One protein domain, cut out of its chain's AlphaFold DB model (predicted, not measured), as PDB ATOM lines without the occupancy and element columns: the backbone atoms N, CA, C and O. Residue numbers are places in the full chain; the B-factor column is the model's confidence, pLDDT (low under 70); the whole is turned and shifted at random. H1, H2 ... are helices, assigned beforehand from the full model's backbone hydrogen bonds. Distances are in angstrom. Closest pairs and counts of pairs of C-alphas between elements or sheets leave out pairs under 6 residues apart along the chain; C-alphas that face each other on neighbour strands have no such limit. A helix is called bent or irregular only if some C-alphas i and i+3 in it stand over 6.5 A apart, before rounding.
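What this domain is: This is residues 2 to 162 of the 442 residues of an uncharacterized protein of Vibrio sp. C7 (UniProt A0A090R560). The domain is a slab of mostly crossed helices round H5, which is near its middle, with both arms of the bent helix H2 and H9 packed on H5. H1 and H3 lie side by side toward one end, H7 and H8 make the other end, and H4 and H6 pack on each other at a steep tilt. The printed part has 161 residues with ten named helices, H1 to H10 in chain order, and no named strand; its class is all helix. It is compact, with a radius of gyration of the C-alphas of 15.8 A, and spans 53 by 37 by 25 A.

How they stand to each other: H1, residues 13 to 26, touches H3, residues 61 to 73, at a shallow tilt of 26 degrees, the same way; their closest C-alphas, of Ser 13 and Tyr 62, are 5.7 A apart. H2, residues 29 to 51, was assigned as one helix by its hydrogen bonds but is bent: C-alphas 41 and 44 are 7.8 A apart, and its arms H2a, residues 29 to 41, and H2b, residues 44 to 51, are about perpendicular at 80 degrees. H2a is itself irregular, with C-alphas 30 and 33 7.7 A apart. H2b touches H3, closest at C-alphas 46 and 66, 5.1 A. H5, residues 87 to 96, touches H2a through residues 36 to 40 of H2a alone, closest at C-alphas 40 and 89, 4.5 A. H4, residues 76 to 85, touches H6, residues 108 to 120, at a steep tilt of 51 degrees, closest at C-alphas 79 and 114, 4.6 A. H5 touches H9, residues 143 to 149, closest at C-alphas 91 and 144, 5.7 A. H7, residues 125 to 128, and H8, residues 136 to 141, are close but not clearly touching, as are H6 and H10, residues 152 to 159. Every O i to N i+4 pair is within hydrogen-bond range in H1, H2b, H3, H4, H5, H6, H8, H9 and H10; H2a has 6 of 9, and H7 is too short for such a pair.

Where its parts are: H1 begins at C-alpha 13 (28.356, -9.287, 24.513) and is 20.0 A long. H2a measures 19.8 A, H3 and H6 18.5 A each, H5 14.3 A and H4 14.2 A. H10 ends at C-alpha 159 (15.732, 16.737, 29.835).

The domain as a whole: The two C-alphas farthest apart, of Lys 57 and Ile 133, are 55.2 A apart. The printed part has no cut, and the link from H5 to H6, 11 residues, is long. Mean pLDDT of the printed part is 85.4; residues 2 to 6, 27 to 32, 54 to 57 and 130 to 135 are under 70.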
ATOM      1  N   ASP A   2      25.569 -14.497   9.922       40.09
ATOM      2  CA  ASP A   2      24.383 -14.877  10.691       40.09
ATOM      3  C   ASP A   2      24.499 -14.488  12.180       40.09
ATOM      4  O   ASP A   2      25.121 -15.177  12.994       40.09
ATOM      5  N   LEU A   3      23.901 -13.348  12.540       51.59
ATOM      6  CA  LEU A   3      23.518 -13.031  13.921       51.59
ATOM      7  C   LEU A   3      22.322 -13.887  14.391       51.59
ATOM      8  O   LEU A   3      21.893 -13.703  15.533       51.59
ATOM      9  N   SER A   4      21.819 -14.812  13.552       42.94
ATOM     10  CA  SER A   4      20.594 -15.584  13.778       42.94
ATOM     11  C   SER A   4      20.435 -16.036  15.229       42.94
ATOM     12  O   SER A   4      21.177 -16.860  15.768       42.94
ATOM     13  N   ALA A   5      19.422 -15.449  15.868       51.81
ATOM     14  CA  ALA A   5      18.837 -15.872  17.134       51.81
ATOM     15  C   ALA A   5      19.729 -15.807  18.392       51.81
ATOM     16  O   ALA A   5      19.378 -16.404  19.419       51.81
ATOM     17  N   SER A   6      20.844 -15.072  18.396       66.69
ATOM     18  CA  SER A   6      21.655 -14.924  19.615       66.69
ATOM     19  C   SER A   6      21.245 -13.668  20.403       66.69
ATOM     20  O   SER A   6      21.704 -12.560  20.132       66.69
ATOM     21  N   LYS A   7      20.388 -13.833  21.423       84.06
ATOM     22  CA  LYS A   7      20.037 -12.739  22.353       84.06
ATOM     23  C   LYS A   7      21.289 -12.214  23.069       84.06
ATOM     24  O   LYS A   7      22.138 -13.014  23.475       84.06
ATOM     25  N   PHE A   8      21.375 -10.904  23.304       90.25
ATOM     26  CA  PHE A   8      22.465 -10.309  24.088       90.25
ATOM     27  C   PHE A   8      22.593 -10.985  25.466       90.25
ATOM     28  O   PHE A   8      21.600 -11.220  26.170       90.25
ATOM     29  N   SER A   9      23.822 -11.362  25.818       91.88
ATOM     30  CA  SER A   9      24.167 -12.132  27.013       91.88
ATOM     31  C   SER A   9      25.634 -11.923  27.405       91.88
ATOM     32  O   SER A   9      26.444 -11.395  26.641       91.88
ATOM     33  N   ARG A  10      26.013 -12.410  28.590       90.06
ATOM     34  CA  ARG A  10      27.402 -12.353  29.072       90.06
ATOM     35  C   ARG A  10      28.392 -13.023  28.114       90.06
ATOM     36  O   ARG A  10      29.502 -12.529  27.969       90.06
ATOM     37  N   PHE A  11      27.977 -14.091  27.432       88.44
ATOM     38  CA  PHE A  11      28.855 -14.917  26.597       88.44
ATOM     39  C   PHE A  11      29.087 -14.361  25.187       88.44
ATOM     40  O   PHE A  11      30.099 -14.680  24.574       88.44
ATOM     41  N   ASN A  12      28.171 -13.536  24.668       90.44
ATOM     42  CA  ASN A  12      28.263 -12.973  23.313       90.44
ATOM     43  C   ASN A  12      28.378 -11.441  23.281       90.44
ATOM     44  O   ASN A  12      28.516 -10.889  22.194       90.44
ATOM     45  N   SER A  13      28.367 -10.757  24.431       92.12
ATOM     46  CA  SER A  13      28.356  -9.287  24.513       92.12
ATOM     47  C   SER A  13      29.435  -8.582  23.690       92.12
ATOM     48  O   SER A  13      29.118  -7.653  22.955       92.12
ATOM     49  N   ARG A  14      30.679  -9.072  23.741       92.44
ATOM     50  CA  ARG A  14      31.796  -8.534  22.949       92.44
ATOM     51  C   ARG A  14      31.550  -8.616  21.451       92.44
ATOM     52  O   ARG A  14      31.720  -7.637  20.736       92.44
ATOM     53  N   ARG A  15      31.163  -9.803  20.979       88.50
ATOM     54  CA  ARG A  15      30.860 -10.032  19.563       88.50
ATOM     55  C   ARG A  15      29.701  -9.136  19.143       88.50
ATOM     56  O   ARG A  15      29.808  -8.454  18.140       88.50
ATOM     57  N   TYR A  16      28.648  -9.085  19.952       89.31
ATOM     58  CA  TYR A  16      27.462  -8.276  19.692       89.31
ATOM     59  C   TYR A  16      27.795  -6.784  19.519       89.31
ATOM     60  O   TYR A  16      27.368  -6.167  18.547       89.31
ATOM     61  N   ALA A  17      28.597  -6.219  20.426       90.88
ATOM     62  CA  ALA A  17      29.035  -4.828  20.338       90.88
ATOM     63  C   ALA A  17      29.964  -4.584  19.139       90.88
ATOM     64  O   ALA A  17      29.787  -3.599  18.432       90.88
ATOM     65  N   ASN A  18      30.910  -5.488  18.868       89.81
ATOM     66  CA  ASN A  18      31.822  -5.350  17.731       89.81
ATOM     67  C   ASN A  18      31.090  -5.379  16.384       89.81
ATOM     68  O   ASN A  18      31.428  -4.591  15.508       89.81
ATOM     69  N   GLU A  19      30.087  -6.243  16.213       87.06
ATOM     70  CA  GLU A  19      29.288  -6.284  14.980       87.06
ATOM     71  C   GLU A  19      28.532  -4.965  14.764       87.06
ATOM     72  O   GLU A  19      28.589  -4.388  13.678       87.06
ATOM     73  N   LEU A  20      27.893  -4.432  15.814       88.38
ATOM     74  CA  LEU A  20      27.249  -3.119  15.738       88.38
ATOM     75  C   LEU A  20      28.271  -2.010  15.449       88.38
ATOM     76  O   LEU A  20      28.000  -1.126  14.643       88.38
ATOM     77  N   TYR A  21      29.457  -2.069  16.052       89.88
ATOM     78  CA  TYR A  21      30.526  -1.103  15.812       89.88
ATOM     79  C   TYR A  21      31.012  -1.121  14.361       89.88
ATOM     80  O   TYR A  21      31.090  -0.069  13.725       89.88
ATOM     81  N   HIS A  22      31.293  -2.307  13.814       86.12
ATOM     82  CA  HIS A  22      31.667  -2.470  12.411       86.12
ATOM     83  C   HIS A  22      30.579  -1.926  11.489       86.12
ATOM     84  O   HIS A  22      30.882  -1.175  10.565       86.12
ATOM     85  N   TYR A  23      29.316  -2.208  11.796       81.75
ATOM     86  CA  TYR A  23      28.195  -1.677  11.037       81.75
ATOM     87  C   TYR A  23      28.115  -0.140  11.082       81.75
ATOM     88  O   TYR A  23      27.993   0.512  10.040       81.75
ATOM     89  N   THR A  24      28.265   0.464  12.265       82.69
ATOM     90  CA  THR A  24      28.309   1.926  12.425       82.69
ATOM     91  C   THR A  24      29.468   2.552  11.641       82.69
ATOM     92  O   THR A  24      29.314   3.636  11.073       82.69
ATOM     93  N   LEU A  25      30.623   1.882  11.562       84.19
ATOM     94  CA  LEU A  25      31.760   2.342  10.760       84.19
ATOM     95  C   LEU A  25      31.510   2.216   9.253       84.19
ATOM     96  O   LEU A  25      31.805   3.153   8.512       84.19
ATOM     97  N   GLU A  26      30.966   1.087   8.795       81.06
ATOM     98  CA  GLU A  26      30.723   0.829   7.372       81.06
ATOM     99  C   GLU A  26      29.650   1.743   6.773       81.06
ATOM    100  O   GLU A  26      29.740   2.117   5.604       81.06
ATOM    101  N   GLY A  27      28.635   2.118   7.559       67.25
ATOM    102  CA  GLY A  27      27.641   3.120   7.167       67.25
ATOM    103  C   GLY A  27      26.725   2.729   5.999       67.25
ATOM    104  O   GLY A  27      26.126   3.615   5.391       67.25
ATOM    105  N   LYS A  28      26.611   1.439   5.661       67.12
ATOM    106  CA  LYS A  28      25.753   0.952   4.566       67.12
ATOM    107  C   LYS A  28      24.307   0.746   5.029       67.12
ATOM    108  O   LYS A  28      24.021  -0.217   5.731       67.12
ATOM    109  N   GLU A  29      23.377   1.581   4.557       63.97
ATOM    110  CA  GLU A  29      21.941   1.501   4.907       63.97
ATOM    111  C   GLU A  29      21.275   0.157   4.503       63.97
ATOM    112  O   GLU A  29      20.312  -0.271   5.139       63.97
ATOM    113  N   SER A  30      21.807  -0.557   3.501       59.88
ATOM    114  CA  SER A  30      21.222  -1.787   2.933       59.88
ATOM    115  C   SER A  30      21.304  -3.040   3.820       59.88
ATOM    116  O   SER A  30      20.585  -4.001   3.574       59.88
ATOM    117  N   SER A  31      22.181  -3.061   4.828       62.12
ATOM    118  CA  SER A  31      22.401  -4.218   5.727       62.12
ATOM    119  C   SER A  31      21.794  -4.010   7.120       62.12
ATOM    120  O   SER A  31      22.048  -4.767   8.053       62.12
ATOM    121  N   SER A  32      21.008  -2.946   7.262       66.12
ATOM    122  CA  SER A  32      20.610  -2.369   8.540       66.12
ATOM    123  C   SER A  32      19.503  -3.138   9.260       66.12
ATOM    124  O   SER A  32      19.453  -3.148  10.492       66.12
ATOM    125  N   GLY A  33      18.644  -3.825   8.503       72.25
ATOM    126  CA  GLY A  33      17.403  -4.360   9.047       72.25
ATOM    127  C   GLY A  33      17.561  -5.560   9.972       72.25
ATOM    128  O   GLY A  33      16.915  -5.619  11.017       72.25
ATOM    129  N   GLU A  34      18.455  -6.489   9.634       78.75
ATOM    130  CA  GLU A  34      18.723  -7.678  10.455       78.75
ATOM    131  C   GLU A  34      19.352  -7.289  11.799       78.75
ATOM    132  O   GLU A  34      18.906  -7.735  12.855       78.75
ATOM    133  N   ILE A  35      20.336  -6.383  11.774       81.69
ATOM    134  CA  ILE A  35      21.011  -5.891  12.980       81.69
ATOM    135  C   ILE A  35      20.017  -5.144  13.877       81.69
ATOM    136  O   ILE A  35      19.951  -5.411  15.077       81.69
ATOM    137  N   MET A  36      19.196  -4.255  13.311       84.50
ATOM    138  CA  MET A  36      18.183  -3.522  14.080       84.50
ATOM    139  C   MET A  36      17.119  -4.445  14.674       84.50
ATOM    140  O   MET A  36      16.690  -4.241  15.813       84.50
ATOM    141  N   TYR A  37      16.707  -5.481  13.941       85.44
ATOM    142  CA  TYR A  37      15.777  -6.489  14.441       85.44
ATOM    143  C   TYR A  37      16.360  -7.266  15.631       85.44
ATOM    144  O   TYR A  37      15.705  -7.407  16.667       85.44
ATOM    145  N   GLU A  38      17.615  -7.701  15.531       86.81
ATOM    146  CA  GLU A  38      18.293  -8.412  16.617       86.81
ATOM    147  C   GLU A  38      18.477  -7.527  17.857       86.81
ATOM    148  O   GLU A  38      18.215  -7.974  18.983       86.81
ATOM    149  N   ILE A  39      18.854  -6.255  17.667       90.19
ATOM    150  CA  ILE A  39      18.956  -5.285  18.770       90.19
ATOM    151  C   ILE A  39      17.589  -5.100  19.424       90.19
ATOM    152  O   ILE A  39      17.487  -5.153  20.648       90.19
ATOM    153  N   SER A  40      16.521  -4.972  18.630       91.38
ATOM    154  CA  SER A  40      15.146  -4.839  19.135       91.38
ATOM    155  C   SER A  40      14.738  -6.008  20.030       91.38
ATOM    156  O   SER A  40      13.994  -5.831  20.992       91.38
ATOM    157  N   ASN A  41      15.215  -7.217  19.737       90.81
ATOM    158  CA  ASN A  41      14.934  -8.410  20.539       90.81
ATOM    159  C   ASN A  41      15.795  -8.518  21.806       90.81
ATOM    160  O   ASN A  41      15.484  -9.319  22.691       90.81
ATOM    161  N   SER A  42      16.860  -7.722  21.902       93.56
ATOM    162  CA  SER A  42      17.811  -7.725  23.017       93.56
ATOM    163  C   SER A  42      17.773  -6.450  23.868       93.56
ATOM    164  O   SER A  42      18.449  -6.399  24.896       93.56
ATOM    165  N   ILE A  43      16.995  -5.441  23.467       93.88
ATOM    166  CA  ILE A  43      17.085  -4.081  24.008       93.88
ATOM    167  C   ILE A  43      16.811  -4.002  25.511       93.88
ATOM    168  O   ILE A  43      17.566  -3.353  26.227       93.88
ATOM    169  N   GLU A  44      15.824  -4.743  26.020       92.19
ATOM    170  CA  GLU A  44      15.516  -4.806  27.456       92.19
ATOM    171  C   GLU A  44      16.736  -5.258  28.270       92.19
ATOM    172  O   GLU A  44      17.149  -4.586  29.213       92.19
ATOM    173  N   ARG A  45      17.402  -6.336  27.838       92.62
ATOM    174  CA  ARG A  45      18.602  -6.861  28.512       92.62
ATOM    175  C   ARG A  45      19.778  -5.898  28.445       92.62
ATOM    176  O   ARG A  45      20.568  -5.836  29.386       92.62
ATOM    177  N   ILE A  46      19.921  -5.180  27.332       93.88
ATOM    178  CA  ILE A  46      20.963  -4.163  27.150       93.88
ATOM    179  C   ILE A  46      20.729  -3.005  28.135       93.88
ATOM    180  O   ILE A  46      21.657  -2.586  28.833       93.88
ATOM    181  N   VAL A  47      19.487  -2.532  28.262       92.44
ATOM    182  CA  VAL A  47      19.101  -1.459  29.195       92.44
ATOM    183  C   VAL A  47      19.279  -1.898  30.656       92.44
ATOM    184  O   VAL A  47      19.891  -1.180  31.456       92.44
ATOM    185  N   GLU A  48      18.836  -3.104  31.014       90.19
ATOM    186  CA  GLU A  48      19.029  -3.693  32.348       90.19
ATOM    187  C   GLU A  48      20.516  -3.832  32.710       90.19
ATOM    188  O   GLU A  48      20.946  -3.436  33.800       90.19
ATOM    189  N   ALA A  49      21.329  -4.349  31.784       90.50
ATOM    190  CA  ALA A  49      22.767  -4.496  31.980       90.50
ATOM    191  C   ALA A  49      23.445  -3.143  32.224       90.50
ATOM    192  O   ALA A  49      24.231  -3.006  33.164       90.50
ATOM    193  N   THR A  50      23.094  -2.134  31.425       88.62
ATOM    194  CA  THR A  50      23.677  -0.791  31.521       88.62
ATOM    195  C   THR A  50      23.277  -0.089  32.820       88.62
ATOM    196  O   THR A  50      24.119   0.458  33.534       88.62
ATOM    197  N   SER A  51      21.999  -0.153  33.202       85.50
ATOM    198  CA  SER A  51      21.503   0.495  34.428       85.50
ATOM    199  C   SER A  51      22.116  -0.075  35.723       85.50
ATOM    200  O   SER A  51      22.177   0.618  36.751       85.50
ATOM    201  N   SER A  52      22.649  -1.301  35.663       82.94
ATOM    202  CA  SER A  52      23.284  -2.023  36.774       82.94
ATOM    203  C   SER A  52      24.740  -1.613  37.066       82.94
ATOM    204  O   SER A  52      25.356  -2.165  37.975       82.94
ATOM    205  N   ILE A  53      25.317  -0.654  36.328       79.69
ATOM    206  CA  ILE A  53      26.723  -0.225  36.496       79.69
ATOM    207  C   ILE A  53      26.966   0.511  37.834       79.69
ATOM    208  O   ILE A  53      28.049   0.424  38.417       79.69
ATOM    209  N   LYS A  54      25.969   1.226  38.373       60.69
ATOM    210  CA  LYS A  54      26.146   2.072  39.574       60.69
ATOM    211  C   LYS A  54      26.034   1.250  40.868       60.69
ATOM    212  O   LYS A  54      24.971   0.711  41.157       60.69
ATOM    213  N   GLY A  55      27.116   1.226  41.653       56.59
ATOM    214  CA  GLY A  55      27.271   0.454  42.901       56.59
ATOM    215  C   GLY A  55      28.511  -0.447  42.900       56.59
ATOM    216  O   GLY A  55      28.948  -0.914  43.949       56.59
ATOM    217  N   GLN A  56      29.118  -0.648  41.727       56.69
ATOM    218  CA  GLN A  56      30.358  -1.397  41.557       56.69
ATOM    219  C   GLN A  56      31.526  -0.430  41.311       56.69
ATOM    220  O   GLN A  56      31.389   0.536  40.566       56.69
ATOM    221  N   LYS A  57      32.696  -0.694  41.914       61.94
ATOM    222  CA  LYS A  57      33.931   0.082  41.661       61.94
ATOM    223  C   LYS A  57      34.411  -0.020  40.204       61.94
ATOM    224  O   LYS A  57      35.209   0.807  39.776       61.94
ATOM    225  N   LYS A  58      33.965  -1.041  39.464       77.06
ATOM    226  CA  LYS A  58      34.332  -1.297  38.069       77.06
ATOM    227  C   LYS A  58      33.190  -2.034  37.368       77.06
ATOM    228  O   LYS A  58      32.713  -3.031  37.903       77.06
ATOM    229  N   ALA A  59      32.775  -1.549  36.198       81.50
ATOM    230  CA  ALA A  59      31.805  -2.242  35.356       81.50
ATOM    231  C   ALA A  59      32.379  -3.583  34.877       81.50
ATOM    232  O   ALA A  59      33.568  -3.683  34.555       81.50
ATOM    233  N   THR A  60      31.540  -4.616  34.821       89.31
ATOM    234  CA  THR A  60      31.902  -5.874  34.154       89.31
ATOM    235  C   THR A  60      31.982  -5.667  32.641       89.31
ATOM    236  O   THR A  60      31.321  -4.784  32.099       89.31
ATOM    237  N   GLU A  61      32.748  -6.505  31.943       90.06
ATOM    238  CA  GLU A  61      32.883  -6.434  30.479       90.06
ATOM    239  C   GLU A  61      31.513  -6.510  29.767       90.06
ATOM    240  O   GLU A  61      31.232  -5.724  28.869       90.06
ATOM    241  N   TYR A  62      30.602  -7.359  30.258       92.00
ATOM    242  CA  TYR A  62      29.210  -7.441  29.791       92.00
ATOM    243  C   TYR A  62      28.460  -6.099  29.868       92.00
ATOM    244  O   TYR A  62      27.751  -5.725  28.938       92.00
ATOM    245  N   GLN A  63      28.608  -5.380  30.982       92.00
ATOM    246  CA  GLN A  63      27.939  -4.097  31.198       92.00
ATOM    247  C   GLN A  63      28.590  -2.971  30.393       92.00
ATOM    248  O   GLN A  63      27.878  -2.098  29.909       92.00
ATOM    249  N   ALA A  64      29.916  -3.003  30.233       91.25
ATOM    250  CA  ALA A  64      30.640  -2.051  29.397       91.25
ATOM    251  C   ALA A  64      30.176  -2.148  27.936       91.25
ATOM    252  O   ALA A  64      29.766  -1.145  27.366       91.25
ATOM    253  N   TYR A  65      30.089  -3.358  27.374       94.38
ATOM    254  CA  TYR A  65      29.560  -3.524  26.018       94.38
ATOM    255  C   TYR A  65      28.084  -3.134  25.891       94.38
ATOM    256  O   TYR A  65      27.690  -2.604  24.859       94.38
ATOM    257  N   ALA A  66      27.255  -3.359  26.918       93.94
ATOM    258  CA  ALA A  66      25.869  -2.887  26.905       93.94
ATOM    259  C   ALA A  66      25.791  -1.350  26.851       93.94
ATOM    260  O   ALA A  66      25.019  -0.794  26.070       93.94
ATOM    261  N   TYR A  67      26.635  -0.676  27.637       93.12
ATOM    262  CA  TYR A  67      26.770   0.778  27.639       93.12
ATOM    263  C   TYR A  67      27.222   1.302  26.268       93.12
ATOM    264  O   TYR A  67      26.602   2.221  25.730       93.12
ATOM    265  N   ASP A  68      28.232   0.668  25.668       93.31
ATOM    266  CA  ASP A  68      28.742   1.025  24.340       93.31
ATOM    267  C   ASP A  68      27.688   0.814  23.246       93.31
ATOM    268  O   ASP A  68      27.578   1.627  22.333       93.31
ATOM    269  N   ILE A  69      26.861  -0.235  23.345       94.38
ATOM    270  CA  ILE A  69      25.742  -0.453  22.416       94.38
ATOM    271  C   ILE A  69      24.741   0.702  22.484       94.38
ATOM    272  O   ILE A  69      24.339   1.208  21.439       94.38
ATOM    273  N   ILE A  70      24.362   1.157  23.684       93.88
ATOM    274  CA  ILE A  70      23.445   2.299  23.830       93.88
ATOM    275  C   ILE A  70      24.058   3.578  23.248       93.88
ATOM    276  O   ILE A  70      23.362   4.323  22.560       93.88
ATOM    277  N   LEU A  71      25.356   3.812  23.466       93.06
ATOM    278  CA  LEU A  71      26.064   4.937  22.849       93.06
ATOM    279  C   LEU A  71      26.044   4.857  21.321       93.06
ATOM    280  O   LEU A  71      25.722   5.841  20.657       93.06
ATOM    281  N   MET A  72      26.364   3.687  20.762       93.69
ATOM    282  CA  MET A  72      26.391   3.483  19.314       93.69
ATOM    283  C   MET A  72      25.022   3.702  18.685       93.69
ATOM    284  O   MET A  72      24.956   4.315  17.624       93.69
ATOM    285  N   LEU A  73      23.936   3.289  19.351       93.38
ATOM    286  CA  LEU A  73      22.572   3.553  18.886       93.38
ATOM    287  C   LEU A  73      22.308   5.044  18.643       93.38
ATOM    288  O   LEU A  73      21.512   5.371  17.770       93.38
ATOM    289  N   GLY A  74      23.002   5.937  19.352       92.56
ATOM    290  CA  GLY A  74      22.923   7.379  19.144       92.56
ATOM    291  C   GLY A  74      23.470   7.895  17.808       92.56
ATOM    292  O   GLY A  74      23.314   9.084  17.539       92.56
ATOM    293  N   ASP A  75      24.093   7.076  16.952       91.75
ATOM    294  CA  ASP A  75      24.550   7.510  15.623       91.75
ATOM    295  C   ASP A  75      23.371   7.972  14.743       91.75
ATOM    296  O   ASP A  75      22.347   7.301  14.613       91.75
ATOM    297  N   LYS A  76      23.520   9.130  14.085       90.88
ATOM    298  CA  LYS A  76      22.445   9.758  13.293       90.88
ATOM    299  C   LYS A  76      21.928   8.871  12.154       90.88
ATOM    300  O   LYS A  76      20.734   8.908  11.861       90.88
ATOM    301  N   ARG A  77      22.794   8.076  11.519       88.69
ATOM    302  CA  ARG A  77      22.410   7.166  10.427       88.69
ATOM    303  C   ARG A  77      21.613   5.991  10.981       88.69
ATOM    304  O   ARG A  77      20.593   5.630  10.402       88.69
ATOM    305  N   LEU A  78      22.016   5.458  12.136       89.94
ATOM    306  CA  LEU A  78      21.253   4.422  12.837       89.94
ATOM    307  C   LEU A  78      19.883   4.929  13.281       89.94
ATOM    308  O   LEU A  78      18.879   4.268  13.031       89.94
ATOM    309  N   CYS A  79      19.819   6.123  13.871       92.88
ATOM    310  CA  CYS A  79      18.560   6.752  14.257       92.88
ATOM    311  C   CYS A  79      17.631   6.986  13.058       92.88
ATOM    312  O   CYS A  79      16.424   6.802  13.189       92.88
ATOM    313  N   LYS A  80      18.172   7.367  11.892       91.31
ATOM    314  CA  LYS A  80      17.398   7.492  10.647       91.31
ATOM    315  C   LYS A  80      16.787   6.151  10.236       91.31
ATOM    316  O   LYS A  80      15.577   6.086  10.067       91.31
ATOM    317  N   VAL A  81      17.587   5.085  10.175       90.00
ATOM    318  CA  VAL A  81      17.094   3.727   9.875       90.00
ATOM    319  C   VAL A  81      16.039   3.272  10.889       90.00
ATOM    320  O   VAL A  81      15.013   2.700  10.519       90.00
ATOM    321  N   ALA A  82      16.277   3.510  12.181       92.06
ATOM    322  CA  ALA A  82      15.337   3.133  13.229       92.06
ATOM    323  C   ALA A  82      13.991   3.848  13.052       92.06
ATOM    324  O   ALA A  82      12.941   3.217  13.164       92.06
ATOM    325  N   ALA A  83      14.028   5.144  12.731       93.12
ATOM    326  CA  ALA A  83      12.848   5.973  12.524       93.12
ATOM    327  C   ALA A  83      12.014   5.556  11.301       93.12
ATOM    328  O   ALA A  83      10.787   5.590  11.374       93.12
ATOM    329  N   THR A  84      12.662   5.161  10.200       89.75
ATOM    330  CA  THR A  84      11.984   4.813   8.939       89.75
ATOM    331  C   THR A  84      11.515   3.363   8.900       89.75
ATOM    332  O   THR A  84      10.453   3.069   8.365       89.75
ATOM    333  N   SER A  85      12.304   2.433   9.444       88.50
ATOM    334  CA  SER A  85      12.128   1.003   9.147       88.50
ATOM    335  C   SER A  85      12.017   0.115  10.387       88.50
ATOM    336  O   SER A  85      11.545  -1.016  10.281       88.50
ATOM    337  N   HIS A  86      12.400   0.602  11.574       90.69
ATOM    338  CA  HIS A  86      12.375  -0.189  12.813       90.69
ATOM    339  C   HIS A  86      11.763   0.558  14.011       90.69
ATOM    340  O   HIS A  86      12.367   0.581  15.089       90.69
ATOM    341  N   PRO A  87      10.534   1.103  13.902       92.25
ATOM    342  CA  PRO A  87       9.892   1.814  15.012       92.25
ATOM    343  C   PRO A  87       9.691   0.934  16.257       92.25
ATOM    344  O   PRO A  87       9.666   1.437  17.377       92.25
ATOM    345  N   VAL A  88       9.627  -0.392  16.088       92.38
ATOM    346  CA  VAL A  88       9.546  -1.366  17.192       92.38
ATOM    347  C   VAL A  88      10.765  -1.294  18.118       92.38
ATOM    348  O   VAL A  88      10.601  -1.449  19.327       92.38
ATOM    349  N   LEU A  89      11.967  -1.030  17.588       94.00
ATOM    350  CA  LEU A  89      13.164  -0.815  18.409       94.00
ATOM    351  C   LEU A  89      12.946   0.354  19.368       94.00
ATOM    352  O   LEU A  89      13.250   0.261  20.554       94.00
ATOM    353  N   ILE A  90      12.411   1.447  18.824       95.81
ATOM    354  CA  ILE A  90      12.192   2.699  19.541       95.81
ATOM    355  C   ILE A  90      11.160   2.472  20.643       95.81
ATOM    356  O   ILE A  90      11.449   2.751  21.802       95.81
ATOM    357  N   ILE A  91      10.010   1.882  20.305       95.31
ATOM    358  CA  ILE A  91       8.945   1.562  21.268       95.31
ATOM    359  C   ILE A  91       9.502   0.710  22.415       95.31
ATOM    360  O   ILE A  91       9.443   1.127  23.568       95.31
ATOM    361  N   LYS A  92      10.136  -0.429  22.102       95.12
ATOM    362  CA  LYS A  92      10.687  -1.333  23.124       95.12
ATOM    363  C   LYS A  92      11.759  -0.673  23.984       95.12
ATOM    364  O   LYS A  92      11.829  -0.940  25.181       95.12
ATOM    365  N   LEU A  93      12.608   0.169  23.395       94.81
ATOM    366  CA  LEU A  93      13.610   0.906  24.154       94.81
ATOM    367  C   LEU A  93      12.936   1.856  25.146       94.81
ATOM    368  O   LEU A  93      13.237   1.791  26.333       94.81
ATOM    369  N   PHE A  94      12.007   2.700  24.692       94.06
ATOM    370  CA  PHE A  94      11.304   3.635  25.573       94.06
ATOM    371  C   PHE A  94      10.450   2.921  26.629       94.06
ATOM    372  O   PHE A  94      10.386   3.389  27.770       94.06
ATOM    373  N   ASP A  95       9.894   1.753  26.309       92.81
ATOM    374  CA  ASP A  95       9.217   0.892  27.277       92.81
ATOM    375  C   ASP A  95      10.187   0.342  28.327       92.81
ATOM    376  O   ASP A  95       9.914   0.456  29.522       92.81
ATOM    377  N   ALA A  96      11.366  -0.142  27.927       90.94
ATOM    378  CA  ALA A  96      12.412  -0.586  28.854       90.94
ATOM    379  C   ALA A  96      12.939   0.555  29.747       90.94
ATOM    380  O   ALA A  96      13.362   0.336  30.886       90.94
ATOM    381  N   LEU A  97      12.868   1.806  29.279       88.81
ATOM    382  CA  LEU A  97      13.156   2.972  30.114       88.81
ATOM    383  C   LEU A  97      12.095   3.191  31.215       88.81
ATOM    384  O   LEU A  97      12.369   3.938  32.147       88.81
ATOM    385  N   ASN A  98      10.888   2.590  31.146       81.38
ATOM    386  CA  ASN A  98       9.850   2.729  32.201       81.38
ATOM    387  C   ASN A  98      10.247   2.010  33.485       81.38
ATOM    388  O   ASN A  98       9.858   2.432  34.570       81.38
ATOM    389  N   THR A  99      11.013   0.933  33.369       77.12
ATOM    390  CA  THR A  99      11.343   0.049  34.487       77.12
ATOM    391  C   THR A  99      12.752   0.286  35.031       77.12
ATOM    392  O   THR A  99      13.175  -0.398  35.961       77.12
ATOM    393  N   THR A 100      13.494   1.259  34.485       77.56
ATOM    394  CA  THR A 100      14.916   1.467  34.786       77.56
ATOM    395  C   THR A 100      15.255   2.906  35.173       77.56
ATOM    396  O   THR A 100      14.552   3.863  34.863       77.56
ATOM    397  N   ASN A 101      16.366   3.077  35.897       77.94
ATOM    398  CA  ASN A 101      16.840   4.400  36.299       77.94
ATOM    399  C   ASN A 101      17.558   5.094  35.126       77.94
ATOM    400  O   ASN A 101      18.751   4.874  34.901       77.94
ATOM    401  N   ILE A 102      16.813   5.949  34.419       81.62
ATOM    402  CA  ILE A 102      17.234   6.672  33.208       81.62
ATOM    403  C   ILE A 102      18.507   7.498  33.410       81.62
ATOM    404  O   ILE A 102      19.349   7.537  32.517       81.62
ATOM    405  N   ALA A 103      18.704   8.097  34.590       75.69
ATOM    406  CA  ALA A 103      19.843   8.980  34.872       75.69
ATOM    407  C   ALA A 103      21.220   8.290  34.760       75.69
ATOM    408  O   ALA A 103      22.256   8.938  34.892       75.69
ATOM    409  N   LYS A 104      21.249   6.967  34.566       77.44
ATOM    410  CA  LYS A 104      22.465   6.158  34.427       77.44
ATOM    411  C   LYS A 104      22.773   5.748  32.984       77.44
ATOM    412  O   LYS A 104      23.813   5.135  32.759       77.44
ATOM    413  N   LEU A 105      21.876   6.011  32.038       86.06
ATOM    414  CA  LEU A 105      21.979   5.507  30.669       86.06
ATOM    415  C   LEU A 105      22.553   6.579  29.732       86.06
ATOM    416  O   LEU A 105      22.121   7.731  29.804       86.06
ATOM    417  N   PRO A 106      23.468   6.225  28.812       90.31
ATOM    418  CA  PRO A 106      24.010   7.161  27.831       90.31
ATOM    419  C   PRO A 106      23.063   7.320  26.627       90.31
ATOM    420  O   PRO A 106      23.447   7.108  25.483       90.31
ATOM    421  N   ILE A 107      21.792   7.636  26.891       91.69
ATOM    422  CA  ILE A 107      20.711   7.553  25.895       91.69
ATOM    423  C   ILE A 107      20.346   8.903  25.254       91.69
ATOM    424  O   ILE A 107      19.613   8.943  24.270       91.69
ATOM    425  N   SER A 108      20.869  10.016  25.775       91.38
ATOM    426  CA  SER A 108      20.486  11.369  25.346       91.38
ATOM    427  C   SER A 108      20.653  11.603  23.841       91.38
ATOM    428  O   SER A 108      19.761  12.174  23.213       91.38
ATOM    429  N   ASP A 109      21.753  11.137  23.244       91.69
ATOM    430  CA  ASP A 109      21.988  11.309  21.805       91.69
ATOM    431  C   ASP A 109      21.036  10.469  20.957       91.69
ATOM    432  O   ASP A 109      20.511  10.979  19.968       91.69
ATOM    433  N   PHE A 110      20.735   9.236  21.380       94.31
ATOM    434  CA  PHE A 110      19.707   8.425  20.732       94.31
ATOM    435  C   PHE A 110      18.355   9.132  20.760       94.31
ATOM    436  O   PHE A 110      17.755   9.312  19.706       94.31
ATOM    437  N   CYS A 111      17.895   9.583  21.932       94.75
ATOM    438  CA  CYS A 111      16.595  10.239  22.075       94.75
ATOM    439  C   CYS A 111      16.462  11.453  21.145       94.75
ATOM    440  O   CYS A 111      15.478  11.567  20.420       94.75
ATOM    441  N   ARG A 112      17.469  12.332  21.104       92.56
ATOM    442  CA  ARG A 112      17.432  13.532  20.253       92.56
ATOM    443  C   ARG A 112      17.497  13.187  18.771       92.56
ATOM    444  O   ARG A 112      16.716  13.718  17.980       92.56
ATOM    445  N   ASN A 113      18.436  12.324  18.381       94.38
ATOM    446  CA  ASN A 113      18.671  12.003  16.977       94.38
ATOM    447  C   ASN A 113      17.514  11.180  16.399       94.38
ATOM    448  O   ASN A 113      17.095  11.445  15.275       94.38
ATOM    449  N   VAL A 114      16.945  10.241  17.161       95.56
ATOM    450  CA  VAL A 114      15.802   9.443  16.702       95.56
ATOM    451  C   VAL A 114      14.534  10.281  16.594       95.56
ATOM    452  O   VAL A 114      13.861  10.194  15.573       95.56
ATOM    453  N   SER A 115      14.246  11.164  17.559       95.62
ATOM    454  CA  SER A 115      13.110  12.091  17.454       95.62
ATOM    455  C   SER A 115      13.244  13.035  16.267       95.62
ATOM    456  O   SER A 115      12.285  13.250  15.534       95.62
ATOM    457  N   THR A 116      14.449  13.565  16.044       94.62
ATOM    458  CA  THR A 116      14.768  14.409  14.882       94.62
ATOM    459  C   THR A 116      14.471  13.658  13.580       94.62
ATOM    460  O   THR A 116      13.768  14.186  12.719       94.62
ATOM    461  N   SER A 117      14.949  12.417  13.450       94.62
ATOM    462  CA  SER A 117      14.700  11.584  12.268       94.62
ATOM    463  C   SER A 117      13.224  11.223  12.092       94.62
ATOM    464  O   SER A 117      12.726  11.259  10.970       94.62
ATOM    465  N   LEU A 118      12.512  10.911  13.178       95.38
ATOM    466  CA  LEU A 118      11.082  10.602  13.138       95.38
ATOM    467  C   LEU A 118      10.252  11.802  12.675       95.38
ATOM    468  O   LEU A 118       9.313  11.636  11.907       95.38
ATOM    469  N   ILE A 119      10.587  13.009  13.121       94.38
ATOM    470  CA  ILE A 119       9.816  14.210  12.780       94.38
ATOM    471  C   ILE A 119      10.074  14.665  11.347       94.38
ATOM    472  O   ILE A 119       9.156  15.147  10.693       94.38
ATOM    473  N   VAL A 120      11.305  14.517  10.855       92.38
ATOM    474  CA  VAL A 120      11.657  14.930   9.490       92.38
ATOM    475  C   VAL A 120      11.224  13.933   8.429       92.38
ATOM    476  O   VAL A 120      10.970  14.340   7.298       92.38
ATOM    477  N   SER A 121      11.171  12.650   8.766       90.94
ATOM    478  CA  SER A 121      10.848  11.602   7.807       90.94
ATOM    479  C   SER A 121       9.347  11.513   7.547       90.94
ATOM    480  O   SER A 121       8.584  11.175   8.450       90.94
ATOM    481  N   ASP A 122       8.951  11.680   6.286       87.00
ATOM    482  CA  ASP A 122       7.566  11.474   5.836       87.00
ATOM    483  C   ASP A 122       7.112  10.011   5.989       87.00
ATOM    484  O   ASP A 122       5.929   9.735   6.165       87.00
ATOM    485  N   GLU A 123       8.064   9.073   5.982       87.00
ATOM    486  CA  GLU A 123       7.824   7.633   6.154       87.00
ATOM    487  C   GLU A 123       7.748   7.199   7.628       87.00
ATOM    488  O   GLU A 123       7.614   6.012   7.924       87.00
ATOM    489  N   SER A 124       7.885   8.127   8.583       90.56
ATOM    490  CA  SER A 124       7.914   7.751   9.995       90.56
ATOM    491  C   SER A 124       6.544   7.306  10.498       90.56
ATOM    492  O   SER A 124       5.499   7.842  10.124       90.56
ATOM    493  N   LEU A 125       6.547   6.378  11.457       90.69
ATOM    494  CA  LEU A 125       5.313   5.952  12.116       90.69
ATOM    495  C   LEU A 125       4.590   7.124  12.816       90.69
ATOM    496  O   LEU A 125       3.364   7.124  12.860       90.69
ATOM    497  N   LEU A 126       5.304   8.162  13.281       91.00
ATOM    498  CA  LEU A 126       4.671   9.363  13.855       91.00
ATOM    499  C   LEU A 126       3.779  10.101  12.844       91.00
ATOM    500  O   LEU A 126       2.781  10.721  13.237       91.00
ATOM    501  N   ARG A 127       4.112  10.054  11.546       86.75
ATOM    502  CA  ARG A 127       3.271  10.644  10.501       86.75
ATOM    503  C   ARG A 127       1.976   9.861  10.343       86.75
ATOM    504  O   ARG A 127       0.921  10.472  10.296       86.75
ATOM    505  N   TYR A 128       2.046   8.535  10.376       85.50
ATOM    506  CA  TYR A 128       0.866   7.681  10.269       85.50
ATOM    507  C   TYR A 128       0.014   7.652  11.543       85.50
ATOM    508  O   TYR A 128      -1.165   7.363  11.458       85.50
ATOM    509  N   GLU A 129       0.525   8.018  12.720       87.06
ATOM    510  CA  GLU A 129      -0.287   8.118  13.949       87.06
ATOM    511  C   GLU A 129      -1.194   9.384  14.010       87.06
ATOM    512  O   GLU A 129      -1.687   9.749  15.084       87.06
ATOM    513  N   SER A 130      -1.401  10.100  12.890       69.38
ATOM    514  CA  SER A 130      -2.183  11.354  12.814       69.38
ATOM    515  C   SER A 130      -3.681  11.181  12.553       69.38
ATOM    516  O   SER A 130      -4.468  11.951  13.102       69.38
ATOM    517  N   ASP A 131      -4.088  10.191  11.754       58.59
ATOM    518  CA  ASP A 131      -5.360  10.265  11.024       58.59
ATOM    519  C   ASP A 131      -6.361   9.176  11.422       58.59
ATOM    520  O   ASP A 131      -6.279   8.048  10.940       58.59
ATOM    521  N   PHE A 132      -7.401   9.500  12.192       48.62
ATOM    522  CA  PHE A 132      -8.442   8.519  12.553       48.62
ATOM    523  C   PHE A 132      -9.080   7.813  11.333       48.62
ATOM    524  O   PHE A 132      -9.447   6.646  11.412       48.62
ATOM    525  N   ILE A 133      -9.176   8.499  10.188       51.44
ATOM    526  CA  ILE A 133      -9.857   7.980   8.991       51.44
ATOM    527  C   ILE A 133      -8.922   7.137   8.101       51.44
ATOM    528  O   ILE A 133      -9.384   6.184   7.479       51.44
ATOM    529  N   SER A 134      -7.622   7.456   8.033       56.06
ATOM    530  CA  SER A 134      -6.683   6.835   7.077       56.06
ATOM    531  C   SER A 134      -5.644   5.904   7.721       56.06
ATOM    532  O   SER A 134      -5.010   5.126   7.009       56.06
ATOM    533  N   SER A 135      -5.484   5.925   9.052       65.38
ATOM    534  CA  SER A 135      -4.377   5.226   9.733       65.38
ATOM    535  C   SER A 135      -4.756   3.991  10.560       65.38
ATOM    536  O   SER A 135      -3.886   3.326  11.134       65.38
ATOM    537  N   GLY A 136      -6.041   3.625  10.578       78.00
ATOM    538  CA  GLY A 136      -6.528   2.396  11.209       78.00
ATOM    539  C   GLY A 136      -6.113   2.257  12.680       78.00
ATOM    540  O   GLY A 136      -6.028   3.234  13.419       78.00
ATOM    541  N   LEU A 137      -5.823   1.023  13.111       81.75
ATOM    542  CA  LEU A 137      -5.525   0.701  14.514       81.75
ATOM    543  C   LEU A 137      -4.333   1.489  15.090       81.75
ATOM    544  O   LEU A 137      -4.337   1.843  16.267       81.75
ATOM    545  N   LEU A 138      -3.300   1.763  14.287       83.31
ATOM    546  CA  LEU A 138      -2.109   2.475  14.765       83.31
ATOM    547  C   LEU A 138      -2.406   3.952  15.049       83.31
ATOM    548  O   LEU A 138      -1.880   4.486  16.024       83.31
ATOM    549  N   GLY A 139      -3.306   4.571  14.284       82.25
ATOM    550  CA  GLY A 139      -3.822   5.912  14.566       82.25
ATOM    551  C   GLY A 139      -4.573   6.028  15.885       82.25
ATOM    552  O   GLY A 139      -4.468   7.043  16.572       82.25
ATOM    553  N   GLU A 140      -5.317   4.988  16.264       81.50
ATOM    554  CA  GLU A 140      -6.046   4.951  17.537       81.50
ATOM    555  C   GLU A 140      -5.111   4.672  18.719       81.50
ATOM    556  O   GLU A 140      -5.156   5.346  19.754       81.50
ATOM    557  N   LEU A 141      -4.242   3.669  18.575       86.50
ATOM    558  CA  LEU A 141      -3.362   3.243  19.657       86.50
ATOM    559  C   LEU A 141      -2.231   4.243  19.907       86.50
ATOM    560  O   LEU A 141      -1.886   4.457  21.073       86.50
ATOM    561  N   LYS A 142      -1.686   4.853  18.848       90.62
ATOM    562  CA  LYS A 142      -0.514   5.746  18.852       90.62
ATOM    563  C   LYS A 142       0.672   5.200  19.669       90.62
ATOM    564  O   LYS A 142       1.146   5.886  20.582       90.62
ATOM    565  N   PRO A 143       1.098   3.941  19.442       93.00
ATOM    566  CA  PRO A 143       2.079   3.273  20.294       93.00
ATOM    567  C   PRO A 143       3.421   4.010  20.361       93.00
ATOM    568  O   PRO A 143       3.994   4.104  21.444       93.00
ATOM    569  N   LEU A 144       3.909   4.571  19.251       94.88
ATOM    570  CA  LEU A 144       5.181   5.286  19.236       94.88
ATOM    571  C   LEU A 144       5.070   6.633  19.952       94.88
ATOM    572  O   LEU A 144       5.895   6.929  20.819       94.88
ATOM    573  N   SER A 145       4.027   7.412  19.651       94.38
ATOM    574  CA  SER A 145       3.789   8.697  20.315       94.38
ATOM    575  C   SER A 145       3.655   8.529  21.832       94.38
ATOM    576  O   SER A 145       4.279   9.268  22.594       94.38
ATOM    577  N   LYS A 146       2.887   7.532  22.292       93.75
ATOM    578  CA  LYS A 146       2.706   7.260  23.727       93.75
ATOM    579  C   LYS A 146       3.987   6.762  24.390       93.75
ATOM    580  O   LYS A 146       4.312   7.242  25.471       93.75
ATOM    581  N   ALA A 147       4.731   5.853  23.756       95.19
ATOM    582  CA  ALA A 147       5.977   5.336  24.324       95.19
ATOM    583  C   ALA A 147       7.025   6.445  24.514       95.19
ATOM    584  O   ALA A 147       7.675   6.516  25.559       95.19
ATOM    585  N   MET A 148       7.175   7.329  23.521       95.12
ATOM    586  CA  MET A 148       8.196   8.380  23.547       95.12
ATOM    587  C   MET A 148       7.794   9.607  24.362       95.12
ATOM    588  O   MET A 148       8.635  10.147  25.078       95.12
ATOM    589  N   PHE A 149       6.541  10.058  24.250       95.81
ATOM    590  CA  PHE A 149       6.105  11.357  24.774       95.81
ATOM    591  C   PHE A 149       5.062  11.255  25.894       95.81
ATOM    592  O   PHE A 149       4.813  12.240  26.577       95.81
ATOM    593  N   GLY A 150       4.469  10.080  26.123       95.19
ATOM    594  CA  GLY A 150       3.368   9.877  27.074       95.19
ATOM    595  C   GLY A 150       3.781   9.669  28.532       95.19
ATOM    596  O   GLY A 150       2.963   9.216  29.325       95.19
ATOM    597  N   ASN A 151       5.037   9.945  28.891       94.38
ATOM    598  CA  ASN A 151       5.511   9.891  30.273       94.38
ATOM    599  C   ASN A 151       6.396  11.106  30.569       94.38
ATOM    600  O   ASN A 151       7.606  11.111  30.325       94.38
ATOM    601  N   MET A 152       5.773  12.144  31.111       94.19
ATOM    602  CA  MET A 152       6.406  13.433  31.328       94.19
ATOM    603  C   MET A 152       7.511  13.382  32.390       94.19
ATOM    604  O   MET A 152       8.532  14.055  32.247       94.19
ATOM    605  N   GLN A 153       7.381  12.535  33.416       92.94
ATOM    606  CA  GLN A 153       8.432  12.361  34.430       92.94
ATOM    607  C   GLN A 153       9.750  11.901  33.795       92.94
ATOM    608  O   GLN A 153      10.828  12.400  34.127       92.94
ATOM    609  N   LYS A 154       9.670  10.974  32.836       92.00
ATOM    610  CA  LYS A 154      10.842  10.547  32.069       92.00
ATOM    611  C   LYS A 154      11.382  11.628  31.160       92.00
ATOM    612  O   LYS A 154      12.601  11.753  31.060       92.00
ATOM    613  N   LEU A 155      10.500  12.360  30.479       94.44
ATOM    614  CA  LEU A 155      10.917  13.460  29.619       94.44
ATOM    615  C   LEU A 155      11.751  14.454  30.431       94.44
ATOM    616  O   LEU A 155      12.852  14.784  30.001       94.44
ATOM    617  N   GLU A 156      11.302  14.831  31.631       92.94
ATOM    618  CA  GLU A 156      12.071  15.680  32.555       92.94
ATOM    619  C   GLU A 156      13.412  15.052  32.954       92.94
ATOM    620  O   GLU A 156      14.446  15.718  32.904       92.94
ATOM    621  N   CYS A 157      13.439  13.752  33.272       91.69
ATOM    622  CA  CYS A 157      14.682  13.055  33.621       91.69
ATOM    623  C   CYS A 157      15.703  13.061  32.472       91.69
ATOM    624  O   CYS A 157      16.891  13.288  32.699       91.69
ATOM    625  N   LEU A 158      15.252  12.825  31.238       91.44
ATOM    626  CA  LEU A 158      16.077  12.922  30.029       91.44
ATOM    627  C   LEU A 158      16.475  14.375  29.731       91.44
ATOM    628  O   LEU A 158      17.581  14.648  29.255       91.44
ATOM    629  N   GLY A 159      15.584  15.309  30.051       89.69
ATOM    630  CA  GLY A 159      15.732  16.737  29.835       89.69
ATOM    631  C   GLY A 159      16.855  17.388  30.640       89.69
ATOM    632  O   GLY A 159      17.320  18.446  30.218       89.69
ATOM    633  N   VAL A 160      17.333  16.766  31.726       85.88
ATOM    634  CA  VAL A 160      18.473  17.259  32.529       85.88
ATOM    635  C   VAL A 160      19.735  17.442  31.676       85.88
ATOM    636  O   VAL A 160      20.472  18.404  31.871       85.88
ATOM    637  N   ASN A 161      19.956  16.567  30.691       83.19
ATOM    638  CA  ASN A 161      21.111  16.617  29.787       83.19
ATOM    639  C   ASN A 161      20.719  17.030  28.358       83.19
ATOM    640  O   ASN A 161      21.356  16.595  27.400       83.19
ATOM    641  N   PHE A 162      19.639  17.809  28.200       85.25
ATOM    642  CA  PHE A 162      19.065  18.161  26.889       85.25
ATOM    643  C   PHE A 162      18.761  16.937  26.010       85.25
ATOM    644  O   PHE A 162      18.822  17.008  24.786       85.25
TER     645      PHE A 162